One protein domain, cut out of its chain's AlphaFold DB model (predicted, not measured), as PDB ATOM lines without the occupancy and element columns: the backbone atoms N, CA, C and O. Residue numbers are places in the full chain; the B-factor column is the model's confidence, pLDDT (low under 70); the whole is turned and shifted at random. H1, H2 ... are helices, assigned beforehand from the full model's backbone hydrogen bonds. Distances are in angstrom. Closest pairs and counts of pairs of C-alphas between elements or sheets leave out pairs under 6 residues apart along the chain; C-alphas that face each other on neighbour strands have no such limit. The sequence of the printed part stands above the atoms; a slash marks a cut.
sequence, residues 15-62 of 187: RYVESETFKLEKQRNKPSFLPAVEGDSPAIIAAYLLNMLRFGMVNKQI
ATOM      1  N   ARG A  15     -86.020 -61.029  79.761       95.62
ATOM      2  CA  ARG A  15     -84.711 -61.650  79.623       95.62
ATOM      3  C   ARG A  15     -83.640 -60.596  79.882       95.62
ATOM      4  O   ARG A  15     -83.833 -59.423  79.570       95.62
ATOM      5  N   TYR A  16     -82.513 -61.022  80.445       95.56
ATOM      6  CA  TYR A  16     -81.327 -60.175  80.520       95.56
ATOM      7  C   TYR A  16     -80.753 -59.952  79.124       95.56
ATOM      8  O   TYR A  16     -80.665 -60.892  78.338       95.56
ATOM      9  N   VAL A  17     -80.300 -58.728  78.858       95.56
ATOM     10  CA  VAL A  17     -79.442 -58.462  77.706       95.56
ATOM     11  C   VAL A  17     -78.085 -59.103  77.985       95.56
ATOM     12  O   VAL A  17     -77.387 -58.720  78.926       95.56
ATOM     13  N   GLU A  18     -77.730 -60.114  77.201       95.12
ATOM     14  CA  GLU A  18     -76.498 -60.878  77.369       95.12
ATOM     15  C   GLU A  18     -75.318 -60.173  76.682       95.12
ATOM     16  O   GLU A  18     -74.777 -60.675  75.700       95.12
ATOM     17  N   SER A  19     -74.918 -59.007  77.202       93.31
ATOM     18  CA  SER A  19     -73.688 -58.321  76.774       93.31
ATOM     19  C   SER A  19     -72.449 -59.187  77.030       93.31
ATOM     20  O   SER A  19     -72.474 -60.094  77.871       93.31
ATOM     21  N   GLU A  20     -71.331 -58.896  76.362       92.12
ATOM     22  CA  GLU A  20     -70.098 -59.682  76.525       92.12
ATOM     23  C   GLU A  20     -69.622 -59.689  77.982       92.12
ATOM     24  O   GLU A  20     -69.327 -60.736  78.563       92.12
ATOM     25  N   THR A  21     -69.667 -58.529  78.640       93.06
ATOM     26  CA  THR A  21     -69.321 -58.439  80.068       93.06
ATOM     27  C   THR A  21     -70.294 -59.194  80.985       93.06
ATOM     28  O   THR A  21     -69.859 -59.761  81.990       93.06
ATOM     29  N   PHE A  22     -71.585 -59.281  80.641       94.19
ATOM     30  CA  PHE A  22     -72.546 -60.096  81.389       94.19
ATOM     31  C   PHE A  22     -72.290 -61.596  81.200       94.19
ATOM     32  O   PHE A  22     -72.301 -62.345  82.179       94.19
ATOM     33  N   LYS A  23     -71.995 -62.043  79.971       94.38
ATOM     34  CA  LYS A  23     -71.611 -63.435  79.686       94.38
ATOM     35  C   LYS A  23     -70.367 -63.840  80.483       94.38
ATOM     36  O   LYS A  23     -70.357 -64.920  81.075       94.38
ATOM     37  N   LEU A  24     -69.365 -62.961  80.577       94.00
ATOM     38  CA  LEU A  24     -68.156 -63.179  81.383       94.00
ATOM     39  C   LEU A  24     -68.466 -63.374  82.876       94.00
ATOM     40  O   LEU A  24     -67.957 -64.306  83.504       94.00
ATOM     41  N   GLU A  25     -69.310 -62.524  83.464       95.00
ATOM     42  CA  GLU A  25     -69.716 -62.663  84.870       95.00
ATOM     43  C   GLU A  25     -70.564 -63.915  85.110       95.00
ATOM     44  O   GLU A  25     -70.366 -64.610  86.110       95.00
ATOM     45  N   LYS A  26     -71.459 -64.244  84.170       94.75
ATOM     46  CA  LYS A  26     -72.297 -65.449  84.204       94.75
ATOM     47  C   LYS A  26     -71.445 -66.719  84.202       94.75
ATOM     48  O   LYS A  26     -71.679 -67.599  85.024       94.75
ATOM     49  N   GLN A  27     -70.411 -66.790  83.359       95.25
ATOM     50  CA  GLN A  27     -69.455 -67.907  83.345       95.25
ATOM     51  C   GLN A  27     -68.687 -68.047  84.666       95.25
ATOM     52  O   GLN A  27     -68.401 -69.157  85.108       95.25
ATOM     53  N   ARG A  28     -68.358 -66.926  85.317       93.94
ATOM     54  CA  ARG A  28     -67.652 -66.908  86.609       93.94
ATOM     55  C   ARG A  28     -68.573 -67.102  87.815       93.94
ATOM     56  O   ARG A  28     -68.068 -67.238  88.928       93.94
ATOM     57  N   ASN A  29     -69.889 -67.086  87.599       94.88
ATOM     58  CA  ASN A  29     -70.932 -67.152  88.618       94.88
ATOM     59  C   ASN A  29     -70.748 -66.127  89.760       94.88
ATOM     60  O   ASN A  29     -70.996 -66.431  90.927       94.88
ATOM     61  N   LYS A  30     -70.252 -64.923  89.437       93.94
ATOM     62  CA  LYS A  30     -70.081 -63.817  90.397       93.94
ATOM     63  C   LYS A  30     -69.911 -62.459  89.701       93.94
ATOM     64  O   LYS A  30     -69.299 -62.410  88.626       93.94
ATOM     65  N   PRO A  31     -70.329 -61.348  90.343       92.31
ATOM     66  CA  PRO A  31     -69.915 -60.009  89.935       92.31
ATOM     67  C   PRO A  31     -68.387 -59.928  89.898       92.31
ATOM     68  O   PRO A  31     -67.706 -60.374  90.824       92.31
ATOM     69  N   SER A  32     -67.846 -59.427  88.795       93.44
ATOM     70  CA  SER A  32     -66.413 -59.465  88.506       93.44
ATOM     71  C   SER A  32     -65.849 -58.102  88.100       93.44
ATOM     72  O   SER A  32     -64.651 -57.883  88.304       93.44
ATOM     73  N   PHE A  33     -66.681 -57.195  87.580       94.44
ATOM     74  CA  PHE A  33     -66.292 -55.814  87.289       94.44
ATOM     75  C   PHE A  33     -66.452 -54.931  88.529       94.44
ATOM     76  O   PHE A  33     -67.498 -54.932  89.174       94.44
ATOM     77  N   LEU A  34     -65.411 -54.167  88.857       94.06
ATOM     78  CA  LEU A  34     -65.476 -53.157  89.910       94.06
ATOM     79  C   LEU A  34     -66.243 -51.924  89.403       94.06
ATOM     80  O   LEU A  34     -66.052 -51.548  88.242       94.06
ATOM     81  N   PRO A  35     -67.086 -51.285  90.235       89.12
ATOM     82  CA  PRO A  35     -67.780 -50.065  89.849       89.12
ATOM     83  C   PRO A  35     -66.759 -48.948  89.637       89.12
ATOM     84  O   PRO A  35     -65.906 -48.707  90.485       89.12
ATOM     85  N   ALA A  36     -66.837 -48.280  88.490       86.38
ATOM     86  CA  ALA A  36     -65.861 -47.263  88.103       86.38
ATOM     87  C   ALA A  36     -66.518 -45.923  87.723       86.38
ATOM     88  O   ALA A  36     -66.007 -45.133  86.930       86.38
ATOM     89  N   VAL A  37     -67.690 -45.700  88.321       84.19
ATOM     90  CA  VAL A  37     -68.455 -44.445  88.339       84.19
ATOM     91  C   VAL A  37     -68.989 -44.132  89.746       84.19
ATOM     92  O   VAL A  37     -69.708 -43.157  89.930       84.19
ATOM     93  N   GLU A  38     -68.642 -44.957  90.740       84.06
ATOM     94  CA  GLU A  38     -69.056 -44.827  92.138       84.06
ATOM     95  C   GLU A  38     -67.819 -44.886  93.038       84.06
ATOM     96  O   GLU A  38     -66.899 -45.664  92.779       84.06
ATOM     97  N   GLY A  39     -67.819 -44.096  94.112       87.19
ATOM     98  CA  GLY A  39     -66.715 -44.018  95.069       87.19
ATOM     99  C   GLY A  39     -65.889 -42.741  94.939       87.19
ATOM    100  O   GLY A  39     -66.241 -41.826  94.196       87.19
ATOM    101  N   ASP A  40     -64.806 -42.668  95.711       90.56
ATOM    102  CA  ASP A  40     -63.853 -41.568  95.624       90.56
ATOM    103  C   ASP A  40     -62.894 -41.739  94.436       90.56
ATOM    104  O   ASP A  40     -62.788 -42.798  93.809       90.56
ATOM    105  N   SER A  41     -62.184 -40.663  94.113       92.06
ATOM    106  CA  SER A  41     -61.254 -40.620  92.987       92.06
ATOM    107  C   SER A  41     -60.203 -41.754  93.004       92.06
ATOM    108  O   SER A  41     -60.045 -42.420  91.975       92.06
ATOM    109  N   PRO A  42     -59.526 -42.067  94.132       92.31
ATOM    110  CA  PRO A  42     -58.633 -43.225  94.215       92.31
ATOM    111  C   PRO A  42     -59.318 -44.568  93.932       92.31
ATOM    112  O   PRO A  42     -58.752 -45.390  93.204       92.31
ATOM    113  N   ALA A  43     -60.520 -44.803  94.469       93.06
ATOM    114  CA  ALA A  43     -61.264 -46.038  94.236       93.06
ATOM    115  C   ALA A  43     -61.633 -46.208  92.757       93.06
ATOM    116  O   ALA A  43     -61.437 -47.290  92.202       93.06
ATOM    117  N   ILE A  44     -62.086 -45.135  92.099       93.69
ATOM    118  CA  ILE A  44     -62.425 -45.146  90.669       93.69
ATOM    119  C   ILE A  44     -61.185 -45.451  89.815       93.69
ATOM    120  O   ILE A  44     -61.239 -46.307  88.932       93.69
ATOM    121  N   ILE A  45     -60.045 -44.809  90.090       93.12
ATOM    122  CA  ILE A  45     -58.796 -45.048  89.346       93.12
ATOM    123  C   ILE A  45     -58.317 -46.493  89.533       93.12
ATOM    124  O   ILE A  45     -57.941 -47.159  88.562       93.12
ATOM    125  N   ALA A  46     -58.363 -47.004  90.766       94.38
ATOM    126  CA  ALA A  46     -58.025 -48.392  91.051       94.38
ATOM    127  C   ALA A  46     -58.975 -49.363  90.331       94.38
ATOM    128  O   ALA A  46     -58.516 -50.362  89.774       94.38
ATOM    129  N   ALA A  47     -60.277 -49.059  90.286       95.12
ATOM    130  CA  ALA A  47     -61.264 -49.846  89.557       95.12
ATOM    131  C   ALA A  47     -60.964 -49.880  88.050       95.12
ATOM    132  O   ALA A  47     -60.916 -50.973  87.485       95.12
ATOM    133  N   TYR A  48     -60.670 -48.737  87.414       93.81
ATOM    134  CA  TYR A  48     -60.262 -48.695  86.002       93.81
ATOM    135  C   TYR A  48     -59.033 -49.561  85.734       93.81
ATOM    136  O   TYR A  48     -59.058 -50.386  84.818       93.81
ATOM    137  N   LEU A  49     -57.980 -49.424  86.543       95.25
ATOM    138  CA  LEU A  49     -56.754 -50.202  86.373       95.25
ATOM    139  C   LEU A  49     -57.010 -51.706  86.535       95.25
ATOM    140  O   LEU A  49     -56.597 -52.507  85.697       95.25
ATOM    141  N   LEU A  50     -57.701 -52.103  87.605       96.31
ATOM    142  CA  LEU A  50     -57.965 -53.510  87.902       96.31
ATOM    143  C   LEU A  50     -58.906 -54.147  86.878       96.31
ATOM    144  O   LEU A  50     -58.678 -55.295  86.495       96.31
ATOM    145  N   ASN A  51     -59.932 -53.428  86.417       96.25
ATOM    146  CA  ASN A  51     -60.817 -53.911  85.361       96.25
ATOM    147  C   ASN A  51     -60.042 -54.084  84.044       96.25
ATOM    148  O   ASN A  51     -60.108 -55.158  83.444       96.25
ATOM    149  N   MET A  52     -59.214 -53.104  83.656       95.25
ATOM    150  CA  MET A  52     -58.367 -53.204  82.460       95.25
ATOM    151  C   MET A  52     -57.407 -54.392  82.516       95.25
ATOM    152  O   MET A  52     -57.332 -55.157  81.561       95.25
ATOM    153  N   LEU A  53     -56.710 -54.600  83.635       96.12
ATOM    154  CA  LEU A  53     -55.772 -55.719  83.784       96.12
ATOM    155  C   LEU A  53     -56.466 -57.089  83.775       96.12
ATOM    156  O   LEU A  53     -55.873 -58.076  83.345       96.12
ATOM    157  N   ARG A  54     -57.707 -57.173  84.270       93.94
ATOM    158  CA  ARG A  54     -58.450 -58.440  84.385       93.94
ATOM    159  C   ARG A  54     -59.245 -58.804  83.135       93.94
ATOM    160  O   ARG A  54     -59.451 -59.995  82.902       93.94
ATOM    161  N   PHE A  55     -59.739 -57.808  82.399       93.81
ATOM    162  CA  PHE A  55     -60.724 -57.994  81.325       93.81
ATOM    163  C   PHE A  55     -60.371 -57.284  80.017       93.81
ATOM    164  O   PHE A  55     -61.047 -57.513  79.024       93.81
ATOM    165  N   GLY A  56     -59.363 -56.408  80.002       92.56
ATOM    166  CA  GLY A  56     -59.075 -55.550  78.848       92.56
ATOM    167  C   GLY A  56     -60.095 -54.426  78.637       92.56
ATOM    168  O   GLY A  56     -60.070 -53.774  77.598       92.56
ATOM    169  N   MET A  57     -60.989 -54.189  79.605       90.38
ATOM    170  CA  MET A  57     -62.047 -53.178  79.540       90.38
ATOM    171  C   MET A  57     -62.127 -52.415  80.863       90.38
ATOM    172  O   MET A  57     -62.059 -53.024  81.928       90.38
ATOM    173  N   VAL A  58     -62.300 -51.090  80.809       90.25
ATOM    174  CA  VAL A  58     -62.399 -50.234  82.010       90.25
ATOM    175  C   VAL A  58     -63.727 -50.406  82.748       90.25
ATOM    176  O   VAL A  58     -63.770 -50.348  83.976       90.25
ATOM    177  N   ASN A  59     -64.805 -50.629  81.996       89.56
ATOM    178  CA  ASN A  59     -66.179 -50.619  82.476       89.56
ATOM    179  C   ASN A  59     -66.913 -51.878  82.023       89.56
ATOM    180  O   ASN A  59     -66.653 -52.417  80.948       89.56
ATOM    181  N   LYS A  60     -67.887 -52.294  82.831       90.81
ATOM    182  CA  LYS A  60     -68.894 -53.271  82.424       90.81
ATOM    183  C   LYS A  60     -69.777 -52.664  81.330       90.81
ATOM    184  O   LYS A  60     -70.228 -51.531  81.480       90.81
ATOM    185  N   GLN A  61     -70.076 -53.415  80.276       90.56
ATOM    186  CA  GLN A  61     -71.060 -53.016  79.270       90.56
ATOM    187  C   GLN A  61     -72.461 -53.261  79.822       90.56
ATOM    188  O   GLN A  61     -72.827 -54.394  80.159       90.56
ATOM    189  N   ILE A  62     -73.244 -52.194  79.923       87.31
ATOM    190  CA  ILE A  62     -74.589 -52.244  80.483       87.31
ATOM    191  C   ILE A  62     -75.565 -51.815  79.383       87.31
ATOM    192  O   ILE A  62     -75.281 -50.902  78.614       87.31
TER     193      ILE A  62
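Overview. This is residues 15 to 62 of the 187 residues of an uncharacterized protein of Vitis vinifera (UniProt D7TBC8). Two helices stand apart in an elongated shape, the short H1 towards one end and the longer H2 making the other, joined by a long strip of link. From H2 the last residues, 56 to 62, fold back towards H1. The printed part has 48 residues, with H1 then H2 and no named strand; its class is all helix. It is only just compact, close to loose, with a radius of gyration of the C-alphas of 11.1 A and spans of 34 by 20 by 15 A.

Along the chain. Start at Arg 15 and find C-alpha 20 at (-70.098, -59.682, 76.525); there H1, residues 20 to 28, begins. Go on to C-alpha 41 at (-61.254, -40.620, 92.987), where H2 begins; residues 41 to 55 run 20.9 A to C-alpha 55 at (-60.724, -57.994, 81.325).

Arrangement. H1 and H2 are apart, with no C-alpha of the one within 8 A of the other. In H1 and H2 every O i to N i+4 pair is within hydrogen-bond range.

Size, cuts and confidence. Look at Arg 15 and Pro 42 for the two C-alphas farthest apart, 35.1 A. The link from H1 to H2, residues 29 to 40, is long. The printed part has no cut, and no printed residue is under 70 in pLDDT.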